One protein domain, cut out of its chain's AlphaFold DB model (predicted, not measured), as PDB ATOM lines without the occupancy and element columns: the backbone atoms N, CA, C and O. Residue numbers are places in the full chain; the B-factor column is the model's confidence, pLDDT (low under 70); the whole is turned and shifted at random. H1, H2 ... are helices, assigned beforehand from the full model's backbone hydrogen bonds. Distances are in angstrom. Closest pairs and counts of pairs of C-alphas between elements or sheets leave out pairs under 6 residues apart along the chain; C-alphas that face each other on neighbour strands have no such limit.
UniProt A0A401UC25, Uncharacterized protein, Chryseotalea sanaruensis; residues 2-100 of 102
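What this domain is: This is residues 2 to 100 of the 102 residues of an uncharacterized protein of Chryseotalea sanaruensis (UniProt A0A401UC25). One long helix, H1, makes the longest axis, and a helical hairpin of H3 and H4 crosses over its middle part. The short helix H2 packs alongside H1, where the long link of residues 35 to 46 has folded back, and residues 2 to 10 of H1 stick out. The printed part has 99 residues with four named helices, in the order H1, H2, H3, H4, and no named strand; the class is all helix. It is compact, with a radius of gyration of the C-alphas of 14.3 A, yet elongated in outline, spanning 51 by 33 by 21 A.

Where its parts are: H1 runs from residue 2, C-alpha at (212.103, 229.798, 163.824), to residue 34, over 48.4 A. H2 is residues 47 to 53, 9.9 A long. H3 is residues 61 to 76, 22.9 A long. H4 is residues 81 to 98, 25.7 A long, ending with C-alpha 98 at (191.532, 247.058, 172.424).

How they stand to each other: H1 and H2 form a hairpin at a shallow tilt of 9 degrees, opposite ways; they touch, closest at the C-alphas of Ile 15 and Ile 50, 6.0 A apart. H1 touches H3 with residues 22 to 27 alone, closest at the C-alphas of Leu 23 and Ala 75, 5.1 A; at 72 degrees they are only just about perpendicular. H1 touches H4 with residues 15 to 23 alone, at a steep tilt of 64 degrees, closest at the C-alphas of Ile 19 and Thr 88, 5.9 A. H3 and H4, a hairpin, touch at a shallow tilt of 19 degrees, closest at the C-alphas of His 74 and Gln 87, 6.0 A. In H1, H2, H3 and H4 every O i to N i+4 pair is within hydrogen-bond range.

The domain as a whole: The C-alphas of Glu 2 and Gly 36 are the two farthest apart, 51.7 A. The printed part has no cut. The link from H1 to H2 is long. The pLDDT is under 70 at residues 2 to 4 and residue 58.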
ATOM      1  N   GLU A   2     212.835 229.592 165.096       59.06
ATOM      2  CA  GLU A   2     212.103 229.798 163.824       59.06
ATOM      3  C   GLU A   2     210.598 229.464 163.895       59.06
ATOM      4  O   GLU A   2     209.776 230.176 163.322       59.06
ATOM      5  N   THR A   3     210.214 228.456 164.681       65.25
ATOM      6  CA  THR A   3     208.819 227.999 164.824       65.25
ATOM      7  C   THR A   3     207.891 229.016 165.495       65.25
ATOM      8  O   THR A   3     206.725 229.127 165.127       65.25
ATOM      9  N   SER A   4     208.388 229.810 166.450       68.12
ATOM     10  CA  SER A   4     207.574 230.811 167.157       68.12
ATOM     11  C   SER A   4     207.219 232.013 166.273       68.12
ATOM     12  O   SER A   4     206.110 232.530 166.365       68.12
ATOM     13  N   SER A   5     208.130 232.429 165.386       72.69
ATOM     14  CA  SER A   5     207.891 233.542 164.456       72.69
ATOM     15  C   SER A   5     206.947 233.142 163.320       72.69
ATOM     16  O   SER A   5     206.079 233.926 162.941       72.69
ATOM     17  N   GLN A   6     207.084 231.919 162.801       72.38
ATOM     18  CA  GLN A   6     206.198 231.389 161.759       72.38
ATOM     19  C   GLN A   6     204.765 231.203 162.272       72.38
ATOM     20  O   GLN A   6     203.818 231.580 161.586       72.38
ATOM     21  N   ASN A   7     204.596 230.715 163.506       73.56
ATOM     22  CA  ASN A   7     203.273 230.562 164.117       73.56
ATOM     23  C   ASN A   7     202.564 231.907 164.338       73.56
ATOM     24  O   ASN A   7     201.368 232.016 164.078       73.56
ATOM     25  N   ALA A   8     203.292 232.941 164.776       76.00
ATOM     26  CA  ALA A   8     202.729 234.280 164.953       76.00
ATOM     27  C   ALA A   8     202.283 234.900 163.617       76.00
ATOM     28  O   ALA A   8     201.220 235.518 163.539       76.00
ATOM     29  N   GLN A   9     203.070 234.703 162.556       79.38
ATOM     30  CA  GLN A   9     202.710 235.172 161.223       79.38
ATOM     31  C   GLN A   9     201.482 234.434 160.671       79.38
ATOM     32  O   GLN A   9     200.543 235.082 160.214       79.38
ATOM     33  N   PHE A  10     201.440 233.107 160.802       84.62
ATOM     34  CA  PHE A  10     200.286 232.302 160.403       84.62
ATOM     35  C   PHE A  10     199.005 232.709 161.147       84.62
ATOM     36  O   PHE A  10     197.951 232.859 160.532       84.62
ATOM     37  N   HIS A  11     199.092 232.959 162.458       87.25
ATOM     38  CA  HIS A  11     197.963 233.466 163.247       87.25
ATOM     39  C   HIS A  11     197.427 234.796 162.701       87.25
ATOM     40  O   HIS A  11     196.217 234.959 162.557       87.25
ATOM     41  N   SER A  12     198.314 235.733 162.361       89.81
ATOM     42  CA  SER A  12     197.924 237.029 161.792       89.81
ATOM     43  C   SER A  12     197.245 236.884 160.424       89.81
ATOM     44  O   SER A  12     196.218 237.509 160.161       89.81
ATOM     45  N   GLU A  13     197.771 236.018 159.557       93.94
ATOM     46  CA  GLU A  13     197.184 235.736 158.240       93.94
ATOM     47  C   GLU A  13     195.801 235.079 158.353       93.94
ATOM     48  O   GLU A  13     194.872 235.453 157.626       93.94
ATOM     49  N   LEU A  14     195.632 234.157 159.306       94.88
ATOM     50  CA  LEU A  14     194.342 233.546 159.612       94.88
ATOM     51  C   LEU A  14     193.334 234.594 160.092       94.88
ATOM     52  O   LEU A  14     192.230 234.662 159.556       94.88
ATOM     53  N   ILE A  15     193.710 235.441 161.052       95.12
ATOM     54  CA  ILE A  15     192.819 236.478 161.589       95.12
ATOM     55  C   ILE A  15     192.411 237.464 160.487       95.12
ATOM     56  O   ILE A  15     191.230 237.773 160.354       95.12
ATOM     57  N   HIS A  16     193.346 237.911 159.644       96.50
ATOM     58  CA  HIS A  16     193.006 238.751 158.494       96.50
ATOM     59  C   HIS A  16     192.032 238.064 157.533       96.50
ATOM     60  O   HIS A  16     191.127 238.715 157.012       96.50
ATOM     61  N   SER A  17     192.207 236.765 157.291       96.62
ATOM     62  CA  SER A  17     191.316 235.998 156.417       96.62
ATOM     63  C   SER A  17     189.911 235.899 157.008       96.62
ATOM     64  O   SER A  17     188.937 236.156 156.307       96.62
ATOM     65  N   LEU A  18     189.802 235.626 158.308       96.44
ATOM     66  CA  LEU A  18     188.521 235.589 159.009       96.44
ATOM     67  C   LEU A  18     187.828 236.959 158.998       96.44
ATOM     68  O   LEU A  18     186.644 237.032 158.685       96.44
ATOM     69  N   ILE A  19     188.562 238.050 159.255       97.00
ATOM     70  CA  ILE A  19     188.016 239.415 159.187       97.00
ATOM     71  C   ILE A  19     187.468 239.709 157.785       97.00
ATOM     72  O   ILE A  19     186.390 240.287 157.662       97.00
ATOM     73  N   LYS A  20     188.174 239.294 156.724       97.12
ATOM     74  CA  LYS A  20     187.690 239.460 155.346       97.12
ATOM     75  C   LYS A  20     186.376 238.726 155.107       97.12
ATOM     76  O   LYS A  20     185.481 239.301 154.492       97.12
ATOM     77  N   GLU A  21     186.262 237.481 155.555       96.44
ATOM     78  CA  GLU A  21     185.039 236.695 155.363       96.44
ATOM     79  C   GLU A  21     183.860 237.259 156.162       96.44
ATOM     80  O   GLU A  21     182.757 237.368 155.625       96.44
ATOM     81  N   GLU A  22     184.096 237.730 157.388       96.12
ATOM     82  CA  GLU A  22     183.072 238.413 158.186       96.12
ATOM     83  C   GLU A  22     182.576 239.692 157.500       96.12
ATOM     84  O   GLU A  22     181.375 239.929 157.373       96.12
ATOM     85  N   LEU A  23     183.502 240.499 156.980       96.94
ATOM     86  CA  LEU A  23     183.190 241.730 156.262       96.94
ATOM     87  C   LEU A  23     182.382 241.486 154.982       96.94
ATOM     88  O   LEU A  23     181.402 242.191 154.722       96.94
ATOM     89  N   LYS A  24     182.759 240.475 154.192       95.38
ATOM     90  CA  LYS A  24     182.000 240.061 153.003       95.38
ATOM     91  C   LYS A  24     180.602 239.593 153.385       95.38
ATOM     92  O   LYS A  24     179.634 240.021 152.759       95.38
ATOM     93  N   SER A  25     180.504 238.750 154.413       94.31
ATOM     94  CA  SER A  25     179.237 238.251 154.940       94.31
ATOM     95  C   SER A  25     178.305 239.413 155.286       94.31
ATOM     96  O   SER A  25     177.229 239.536 154.698       94.31
ATOM     97  N   ARG A  26     178.749 240.342 156.141       94.19
ATOM     98  CA  ARG A  26     177.944 241.508 156.534       94.19
ATOM     99  C   ARG A  26     177.552 242.369 155.349       94.19
ATOM    100  O   ARG A  26     176.382 242.709 155.213       94.19
ATOM    101  N   LYS A  27     178.478 242.668 154.433       94.81
ATOM    102  CA  LYS A  27     178.160 243.457 153.233       94.81
ATOM    103  C   LYS A  27     177.064 242.803 152.391       94.81
ATOM    104  O   LYS A  27     176.135 243.491 151.963       94.81
ATOM    105  N   VAL A  28     177.149 241.490 152.174       93.12
ATOM    106  CA  VAL A  28     176.131 240.725 151.440       93.12
ATOM    107  C   VAL A  28     174.795 240.791 152.169       93.12
ATOM    108  O   VAL A  28     173.799 241.197 151.574       93.12
ATOM    109  N   PHE A  29     174.760 240.458 153.456       92.19
ATOM    110  CA  PHE A  29     173.505 240.397 154.198       92.19
ATOM    111  C   PHE A  29     172.868 241.765 154.447       92.19
ATOM    112  O   PHE A  29     171.644 241.873 154.384       92.19
ATOM    113  N   ASN A  30     173.660 242.818 154.636       91.69
ATOM    114  CA  ASN A  30     173.159 244.190 154.710       91.69
ATOM    115  C   ASN A  30     172.561 244.620 153.370       91.69
ATOM    116  O   ASN A  30     171.493 245.224 153.335       91.69
ATOM    117  N   THR A  31     173.193 244.243 152.255       92.06
ATOM    118  CA  THR A  31     172.641 244.497 150.917       92.06
ATOM    119  C   THR A  31     171.317 243.763 150.719       92.06
ATOM    120  O   THR A  31     170.347 244.370 150.278       92.06
ATOM    121  N   LEU A  32     171.242 242.481 151.092       92.12
ATOM    122  CA  LEU A  32     170.001 241.706 151.025       92.12
ATOM    123  C   LEU A  32     168.900 242.332 151.892       92.12
ATOM    124  O   LEU A  32     167.788 242.535 151.410       92.12
ATOM    125  N   ARG A  33     169.219 242.724 153.129       91.19
ATOM    126  CA  ARG A  33     168.288 243.408 154.038       91.19
ATOM    127  C   ARG A  33     167.763 244.715 153.445       91.19
ATOM    128  O   ARG A  33     166.560 244.945 153.459       91.19
ATOM    129  N   ASN A  34     168.636 245.529 152.852       91.00
ATOM    130  CA  ASN A  34     168.256 246.788 152.203       91.00
ATOM    131  C   ASN A  34     167.352 246.587 150.975       91.00
ATOM    132  O   ASN A  34     166.619 247.496 150.594       91.00
ATOM    133  N   LEU A  35     167.381 245.397 150.370       93.25
ATOM    134  CA  LEU A  35     166.488 244.994 149.282       93.25
ATOM    135  C   LEU A  35     165.184 244.339 149.780       93.25
ATOM    136  O   LEU A  35     164.375 243.916 148.957       93.25
ATOM    137  N   GLY A  36     164.971 244.238 151.098       92.75
ATOM    138  CA  GLY A  36     163.818 243.550 151.689       92.75
ATOM    139  C   GLY A  36     163.921 242.019 151.653       92.75
ATOM    140  O   GLY A  36     162.904 241.334 151.710       92.75
ATOM    141  N   LEU A  37     165.136 241.477 151.519       88.50
ATOM    142  CA  LEU A  37     165.442 240.042 151.534       88.50
ATOM    143  C   LEU A  37     166.078 239.648 152.879       88.50
ATOM    144  O   LEU A  37     167.159 239.064 152.933       88.50
ATOM    145  N   ASP A  38     165.426 240.004 153.983       78.31
ATOM    146  CA  ASP A  38     165.941 239.917 155.355       78.31
ATOM    147  C   ASP A  38     165.706 238.562 156.055       78.31
ATOM    148  O   ASP A  38     165.991 238.402 157.239       78.31
ATOM    149  N   GLY A  39     165.268 237.541 155.316       74.44
ATOM    150  CA  GLY A  39     164.882 236.235 155.858       74.44
ATOM    151  C   GLY A  39     165.978 235.167 155.939       74.44
ATOM    152  O   GLY A  39     165.629 233.990 155.963       74.44
ATOM    153  N   CYS A  40     167.274 235.509 155.924       76.00
ATOM    154  CA  CYS A  40     168.329 234.490 156.009       76.00
ATOM    155  C   CYS A  40     168.698 234.178 157.470       76.00
ATOM    156  O   CYS A  40     169.360 235.002 158.102       76.00
ATOM    157  N   PRO A  41     168.350 232.989 158.007       76.75
ATOM    158  CA  PRO A  41     168.699 232.613 159.379       76.75
ATOM    159  C   PRO A  41     170.163 232.173 159.525       76.75
ATOM    160  O   PRO A  41     170.624 231.942 160.638       76.75
ATOM    161  N   TYR A  42     170.889 232.018 158.414       77.50
ATOM    162  CA  TYR A  42     172.262 231.526 158.403       77.50
ATOM    163  C   TYR A  42     173.214 232.651 158.013       77.50
ATOM    164  O   TYR A  42     173.405 232.936 156.830       77.50
ATOM    165  N   GLN A  43     173.817 233.276 159.021       83.50
ATOM    166  CA  GLN A  43     174.991 234.125 158.859       83.50
ATOM    167  C   GLN A  43     176.173 233.462 159.583       83.50
ATOM    168  O   GLN A  43     175.995 232.974 160.698       83.50
ATOM    169  N   PRO A  44     177.365 233.405 158.964       80.44
ATOM    170  CA  PRO A  44     178.544 232.758 159.536       80.44
ATOM    171  C   PRO A  44     178.973 233.259 160.921       80.44
ATOM    172  O   PRO A  44     179.544 232.459 161.653       80.44
ATOM    173  N   HIS A  45     178.730 234.539 161.247       84.00
ATOM    174  CA  HIS A  45     179.119 235.211 162.501       84.00
ATOM    175  C   HIS A  45     180.480 234.736 163.041       84.00
ATOM    176  O   HIS A  45     180.576 234.089 164.085       84.00
ATOM    177  N   VAL A  46     181.551 234.990 162.278       89.88
ATOM    178  CA  VAL A  46     182.911 234.551 162.656       89.88
ATOM    179  C   VAL A  46     183.658 235.597 163.489       89.88
ATOM    180  O   VAL A  46     184.806 235.375 163.880       89.88
ATOM    181  N   ASP A  47     183.011 236.722 163.794       87.81
ATOM    182  CA  ASP A  47     183.492 237.773 164.689       87.81
ATOM    183  C   ASP A  47     183.859 237.230 166.073       87.81
ATOM    184  O   ASP A  47     184.963 237.494 166.547       87.81
ATOM    185  N   GLU A  48     183.035 236.372 166.679       86.88
ATOM    186  CA  GLU A  48     183.371 235.746 167.967       86.88
ATOM    187  C   GLU A  48     184.685 234.952 167.933       86.88
ATOM    188  O   GLU A  48     185.469 234.973 168.887       86.88
ATOM    189  N   LEU A  49     184.945 234.237 166.834       89.38
ATOM    190  CA  LEU A  49     186.174 233.467 166.664       89.38
ATOM    191  C   LEU A  49     187.385 234.393 166.509       89.38
ATOM    192  O   LEU A  49     188.419 234.150 167.128       89.38
ATOM    193  N   ILE A  50     187.255 235.460 165.717       90.88
ATOM    194  CA  ILE A  50     188.300 236.479 165.534       90.88
ATOM    195  C   ILE A  50     188.703 237.076 166.884       90.88
ATOM    196  O   ILE A  50     189.889 237.191 167.192       90.88
ATOM    197  N   ILE A  51     187.709 237.425 167.694       86.81
ATOM    198  CA  ILE A  51     187.891 238.068 168.991       86.81
ATOM    199  C   ILE A  51     188.603 237.126 169.975       86.81
ATOM    200  O   ILE A  51     189.597 237.516 170.593       86.81
ATOM    201  N   LYS A  52     188.183 235.853 170.036       86.38
ATOM    202  CA  LYS A  52     188.856 234.807 170.829       86.38
ATOM    203  C   LYS A  52     190.306 234.589 170.393       86.38
ATOM    204  O   LYS A  52     191.187 234.468 171.240       86.38
ATOM    205  N   LEU A  53     190.578 234.567 169.086       87.62
ATOM    206  CA  LEU A  53     191.937 234.409 168.548       87.62
ATOM    207  C   LEU A  53     192.859 235.589 168.884       87.62
ATOM    208  O   LEU A  53     194.075 235.412 168.949       87.62
ATOM    209  N   LEU A  54     192.291 236.774 169.109       86.31
ATOM    210  CA  LEU A  54     193.016 237.969 169.541       86.31
ATOM    211  C   LEU A  54     193.194 238.056 171.066       86.31
ATOM    212  O   LEU A  54     193.881 238.962 171.535       86.31
ATOM    213  N   GLY A  55     192.622 237.116 171.824       83.31
ATOM    214  CA  GLY A  55     192.709 237.078 173.285       83.31
ATOM    215  C   GLY A  55     191.869 238.150 173.976       83.31
ATOM    216  O   GLY A  55     192.180 238.523 175.101       83.31
ATOM    217  N   PHE A  56     190.846 238.675 173.304       79.75
ATOM    218  CA  PHE A  56     189.945 239.655 173.898       79.75
ATOM    219  C   PHE A  56     188.929 238.945 174.794       79.75
ATOM    220  O   PHE A  56     188.279 237.988 174.362       79.75
ATOM    221  N   ASP A  57     188.793 239.422 176.026       72.00
ATOM    222  CA  ASP A  57     187.812 238.895 176.961       72.00
ATOM    223  C   ASP A  57     186.433 239.520 176.696       72.00
ATOM    224  O   ASP A  57     186.241 240.731 176.796       72.00
ATOM    225  N   MET A  58     185.480 238.678 176.300       67.50
ATOM    226  CA  MET A  58     184.127 239.066 175.880       67.50
ATOM    227  C   MET A  58     183.106 238.955 177.016       67.50
ATOM    228  O   MET A  58     181.908 238.900 176.763       67.50
ATOM    229  N   GLU A  59     183.553 238.923 178.271       71.69
ATOM    230  CA  GLU A  59     182.677 238.780 179.439       71.69
ATOM    231  C   GLU A  59     181.676 239.937 179.642       71.69
ATOM    232  O   GLU A  59     180.762 239.811 180.457       71.69
ATOM    233  N   SER A  60     181.792 241.047 178.899       74.44
ATOM    234  CA  SER A  60     180.836 242.161 178.967       74.44
ATOM    235  C   SER A  60     180.029 242.346 177.681       74.44
ATOM    236  O   SER A  60     180.583 242.367 176.581       74.44
ATOM    237  N   ASP A  61     178.729 242.610 177.826       77.06
ATOM    238  CA  ASP A  61     177.839 242.970 176.710       77.06
ATOM    239  C   ASP A  61     178.373 244.179 175.913       77.06
ATOM    240  O   ASP A  61     178.237 244.254 174.696       77.06
ATOM    241  N   GLN A  62     179.072 245.102 176.584       80.00
ATOM    242  CA  GLN A  62     179.689 246.275 175.955       80.00
ATOM    243  C   GLN A  62     180.824 245.913 174.988       80.00
ATOM    244  O   GLN A  62     180.987 246.567 173.956       80.00
ATOM    245  N   ALA A  63     181.613 244.887 175.312       78.94
ATOM    246  CA  ALA A  63     182.669 244.372 174.445       78.94
ATOM    247  C   ALA A  63     182.071 243.743 173.176       78.94
ATOM    248  O   ALA A  63     182.554 244.002 172.069       78.94
ATOM    249  N   TYR A  64     180.976 242.997 173.336       82.12
ATOM    250  CA  TYR A  64     180.232 242.418 172.223       82.12
ATOM    251  C   TYR A  64     179.658 243.502 171.303       82.12
ATOM    252  O   TYR A  64     179.913 243.486 170.097       82.12
ATOM    253  N   ASP A  65     178.969 244.493 171.871       87.56
ATOM    254  CA  ASP A  65     178.395 245.616 171.124       87.56
ATOM    255  C   ASP A  65     179.466 246.419 170.378       87.56
ATOM    256  O   ASP A  65     179.280 246.775 169.210       87.56
ATOM    257  N   PHE A  66     180.611 246.677 171.019       88.38
ATOM    258  CA  PHE A  66     181.746 247.344 170.385       88.38
ATOM    259  C   PHE A  66     182.224 246.577 169.150       88.38
ATOM    260  O   PHE A  66     182.380 247.167 168.076       88.38
ATOM    261  N   CYS A  67     182.448 245.269 169.285       88.50
ATOM    262  CA  CYS A  67     182.900 244.439 168.180       88.50
ATOM    263  C   CYS A  67     181.854 244.380 167.066       88.50
ATOM    264  O   CYS A  67     182.195 244.607 165.904       88.50
ATOM    265  N   TYR A  68     180.584 244.164 167.408       90.56
ATOM    266  CA  TYR A  68     179.494 244.148 166.441       90.56
ATOM    267  C   TYR A  68     179.439 245.452 165.631       90.56
ATOM    268  O   TYR A  68     179.490 245.422 164.400       90.56
ATOM    269  N   GLN A  69     179.425 246.606 166.308       93.06
ATOM    270  CA  GLN A  69     179.410 247.916 165.651       93.06
ATOM    271  C   GLN A  69     180.668 248.165 164.821       93.06
ATOM    272  O   GLN A  69     180.599 248.777 163.754       93.06
ATOM    273  N   LEU A  70     181.830 247.704 165.292       94.81
ATOM    274  CA  LEU A  70     183.075 247.823 164.548       94.81
ATOM    275  C   LEU A  70     182.969 247.105 163.197       94.81
ATOM    276  O   LEU A  70     183.285 247.703 162.170       94.81
ATOM    277  N   PHE A  71     182.508 245.856 163.175       95.25
ATOM    278  CA  PHE A  71     182.366 245.117 161.924       95.25
ATOM    279  C   PHE A  71     181.270 245.695 161.020       95.25
ATOM    280  O   PHE A  71     181.516 245.842 159.823       95.25
ATOM    281  N   GLU A  72     180.112 246.083 161.569       94.81
ATOM    282  CA  GLU A  72     179.035 246.714 160.786       94.81
ATOM    283  C   GLU A  72     179.508 247.987 160.075       94.81
ATOM    284  O   GLU A  72     179.440 248.085 158.848       94.81
ATOM    285  N   ASN A  73     180.084 248.931 160.826       94.75
ATOM    286  CA  ASN A  73     180.526 250.217 160.282       94.75
ATOM    287  C   ASN A  73     181.582 250.045 159.183       94.75
ATOM    288  O   ASN A  73     181.620 250.786 158.203       94.75
ATOM    289  N   HIS A  74     182.480 249.074 159.336       96.75
ATOM    290  CA  HIS A  74     183.522 248.822 158.347       96.75
ATOM    291  C   HIS A  74     182.995 248.064 157.118       96.75
ATOM    292  O   HIS A  74     183.487 248.310 156.016       96.75
ATOM    293  N   ALA A  75     181.988 247.198 157.267       96.00
ATOM    294  CA  ALA A  75     181.381 246.476 156.150       96.00
ATOM    295  C   ALA A  75     180.696 247.421 155.154       96.00
ATOM    296  O   ALA A  75     180.811 247.240 153.938       96.00
ATOM    297  N   GLU A  76     180.031 248.472 155.635       93.62
ATOM    298  CA  GLU A  76     179.370 249.456 154.769       93.62
ATOM    299  C   GLU A  76     180.348 250.170 153.826       93.62
ATOM    300  O   GLU A  76     180.015 250.404 152.661       93.62
ATOM    301  N   ASN A  77     181.580 250.398 154.287       94.38
ATOM    302  CA  ASN A  77     182.645 251.100 153.566       94.38
ATOM    303  C   ASN A  77     183.345 250.263 152.476       94.38
ATOM    304  O   ASN A  77     184.290 250.740 151.847       94.38
ATOM    305  N   ILE A  78     182.915 249.021 152.243       96.25
ATOM    306  CA  ILE A  78     183.482 248.153 151.203       96.25
ATOM    307  C   ILE A  78     182.854 248.479 149.850       96.25
ATOM    308  O   ILE A  78     181.630 248.420 149.685       96.25
ATOM    309  N   ILE A  79     183.715 248.774 148.879       95.06
ATOM    310  CA  ILE A  79     183.363 249.088 147.489       95.06
ATOM    311  C   ILE A  79     183.951 248.034 146.539       95.06
ATOM    312  O   ILE A  79     183.323 247.664 145.550       95.06
ATOM    313  N   ASP A  80     185.141 247.531 146.857       95.31
ATOM    314  CA  ASP A  80     185.960 246.632 146.044       95.31
ATOM    315  C   ASP A  80     186.964 245.842 146.917       95.31
ATOM    316  O   ASP A  80     186.987 245.957 148.146       95.31
ATOM    317  N   ASP A  81     187.833 245.044 146.292       94.44
ATOM    318  CA  ASP A  81     188.848 244.246 146.996       94.44
ATOM    319  C   ASP A  81     189.926 245.093 147.701       94.44
ATOM    320  O   ASP A  81     190.513 244.666 148.709       94.44
ATOM    321  N   THR A  82     190.192 246.297 147.185       96.69
ATOM    322  CA  THR A  82     191.174 247.227 147.756       96.69
ATOM    323  C   THR A  82     190.663 247.747 149.092       96.69
ATOM    324  O   THR A  82     191.304 247.540 150.126       96.69
ATOM    325  N   SER A  83     189.459 248.319 149.087       96.88
ATOM    326  CA  SER A  83     188.764 248.788 150.286       96.88
ATOM    327  C   SER A  83     188.532 247.654 151.283       96.88
ATOM    328  O   SER A  83     188.796 247.841 152.467       96.88
ATOM    329  N   LEU A  84     188.171 246.440 150.844       97.69
ATOM    330  CA  LEU A  84     188.091 245.268 151.729       97.69
ATOM    331  C   LEU A  84     189.410 245.026 152.480       97.69
ATOM    332  O   LEU A  84     189.417 244.794 153.693       97.69
ATOM    333  N   THR A  85     190.537 245.082 151.771       97.25
ATOM    334  CA  THR A  85     191.861 244.871 152.368       97.25
ATOM    335  C   THR A  85     192.233 245.992 153.341       97.25
ATOM    336  O   THR A  85     192.821 245.717 154.389       97.25
ATOM    337  N   GLU A  86     191.881 247.237 153.039       97.81
ATOM    338  CA  GLU A  86     192.092 248.378 153.936       97.81
ATOM    339  C   GLU A  86     191.241 248.273 155.205       97.81
ATOM    340  O   GLU A  86     191.786 248.337 156.310       97.81
ATOM    341  N   GLN A  87     189.934 248.022 155.070       98.00
ATOM    342  CA  GLN A  87     189.031 247.862 156.212       98.00
ATOM    343  C   GLN A  87     189.457 246.693 157.107       98.00
ATOM    344  O   GLN A  87     189.464 246.822 158.330       98.00
ATOM    345  N   THR A  88     189.923 245.593 156.509       97.75
ATOM    346  CA  THR A  88     190.481 244.446 157.242       97.75
ATOM    347  C   THR A  88     191.641 244.856 158.151       97.75
ATOM    348  O   THR A  88     191.661 244.507 159.332       97.75
ATOM    349  N   LYS A  89     192.603 245.626 157.622       96.81
ATOM    350  CA  LYS A  89     193.756 246.107 158.401       96.81
ATOM    351  C   LYS A  89     193.315 247.027 159.535       96.81
ATOM    352  O   LYS A  89     193.841 246.926 160.639       96.81
ATOM    353  N   LEU A  90     192.353 247.914 159.274       97.06
ATOM    354  CA  LEU A  90     191.841 248.846 160.279       97.06
ATOM    355  C   LEU A  90     191.157 248.120 161.440       97.06
ATOM    356  O   LEU A  90     191.421 248.454 162.593       97.06
ATOM    357  N   ILE A  91     190.327 247.112 161.155       95.94
ATOM    358  CA  ILE A  91     189.694 246.285 162.192       95.94
ATOM    359  C   ILE A  91     190.751 245.542 162.997       95.94
ATOM    360  O   ILE A  91     190.742 245.621 164.223       95.94
ATOM    361  N   TYR A  92     191.689 244.872 162.322       95.25
ATOM    362  CA  TYR A  92     192.750 244.133 162.999       95.25
ATOM    363  C   TYR A  92     193.549 245.027 163.956       95.25
ATOM    364  O   TYR A  92     193.785 244.651 165.104       95.25
ATOM    365  N   LEU A  93     193.919 246.234 163.512       93.81
ATOM    366  CA  LEU A  93     194.617 247.215 164.343       93.81
ATOM    367  C   LEU A  93     193.779 247.650 165.548       93.81
ATOM    368  O   LEU A  93     194.299 247.668 166.660       93.81
ATOM    369  N   LYS A  94     192.498 247.977 165.342       92.94
ATOM    370  CA  LYS A  94     191.596 248.412 166.418       92.94
ATOM    371  C   LYS A  94     191.382 247.318 167.461       92.94
ATOM    372  O   LYS A  94     191.523 247.589 168.648       92.94
ATOM    373  N   LEU A  95     191.115 246.086 167.030       90.44
ATOM    374  CA  LEU A  95     190.955 244.953 167.942       90.44
ATOM    375  C   LEU A  95     192.266 244.650 168.686       90.44
ATOM    376  O   LEU A  95     192.250 244.479 169.897       90.44
ATOM    377  N   SER A  96     193.411 244.698 167.997       89.56
ATOM    378  CA  SER A  96     194.736 244.501 168.614       89.56
ATOM    379  C   SER A  96     195.136 245.604 169.604       89.56
ATOM    380  O   SER A  96     196.048 245.417 170.407       89.56
ATOM    381  N   GLN A  97     194.546 246.796 169.494       88.44
ATOM    382  CA  GLN A  97     194.720 247.882 170.461       88.44
ATOM    383  C   GLN A  97     193.776 247.707 171.649       88.44
ATOM    384  O   GLN A  97     194.203 247.880 172.787       88.44
ATOM    385  N   ALA A  98     192.522 247.329 171.389       83.94
ATOM    386  CA  ALA A  98     191.532 247.058 172.424       83.94
ATOM    387  C   ALA A  98     191.986 245.923 173.357       83.94
ATOM    388  O   ALA A  98     191.871 246.058 174.569       83.94
ATOM    389  N   THR A  99     192.611 244.871 172.821       77.31
ATOM    390  CA  THR A  99     193.156 243.749 173.610       77.31
ATOM    391  C   THR A  99     194.354 244.092 174.487       77.31
ATOM    392  O   THR A  99     194.698 243.305 175.355       77.31
ATOM    393  N   LYS A 100     195.023 245.232 174.277       70.50
ATOM    394  CA  LYS A 100     196.171 245.657 175.103       70.50
ATOM    395  C   LYS A 100     195.778 246.539 176.285       70.50
ATOM    396  O   LYS A 100     196.620 246.798 177.140       70.50
TER     397      LYS A 100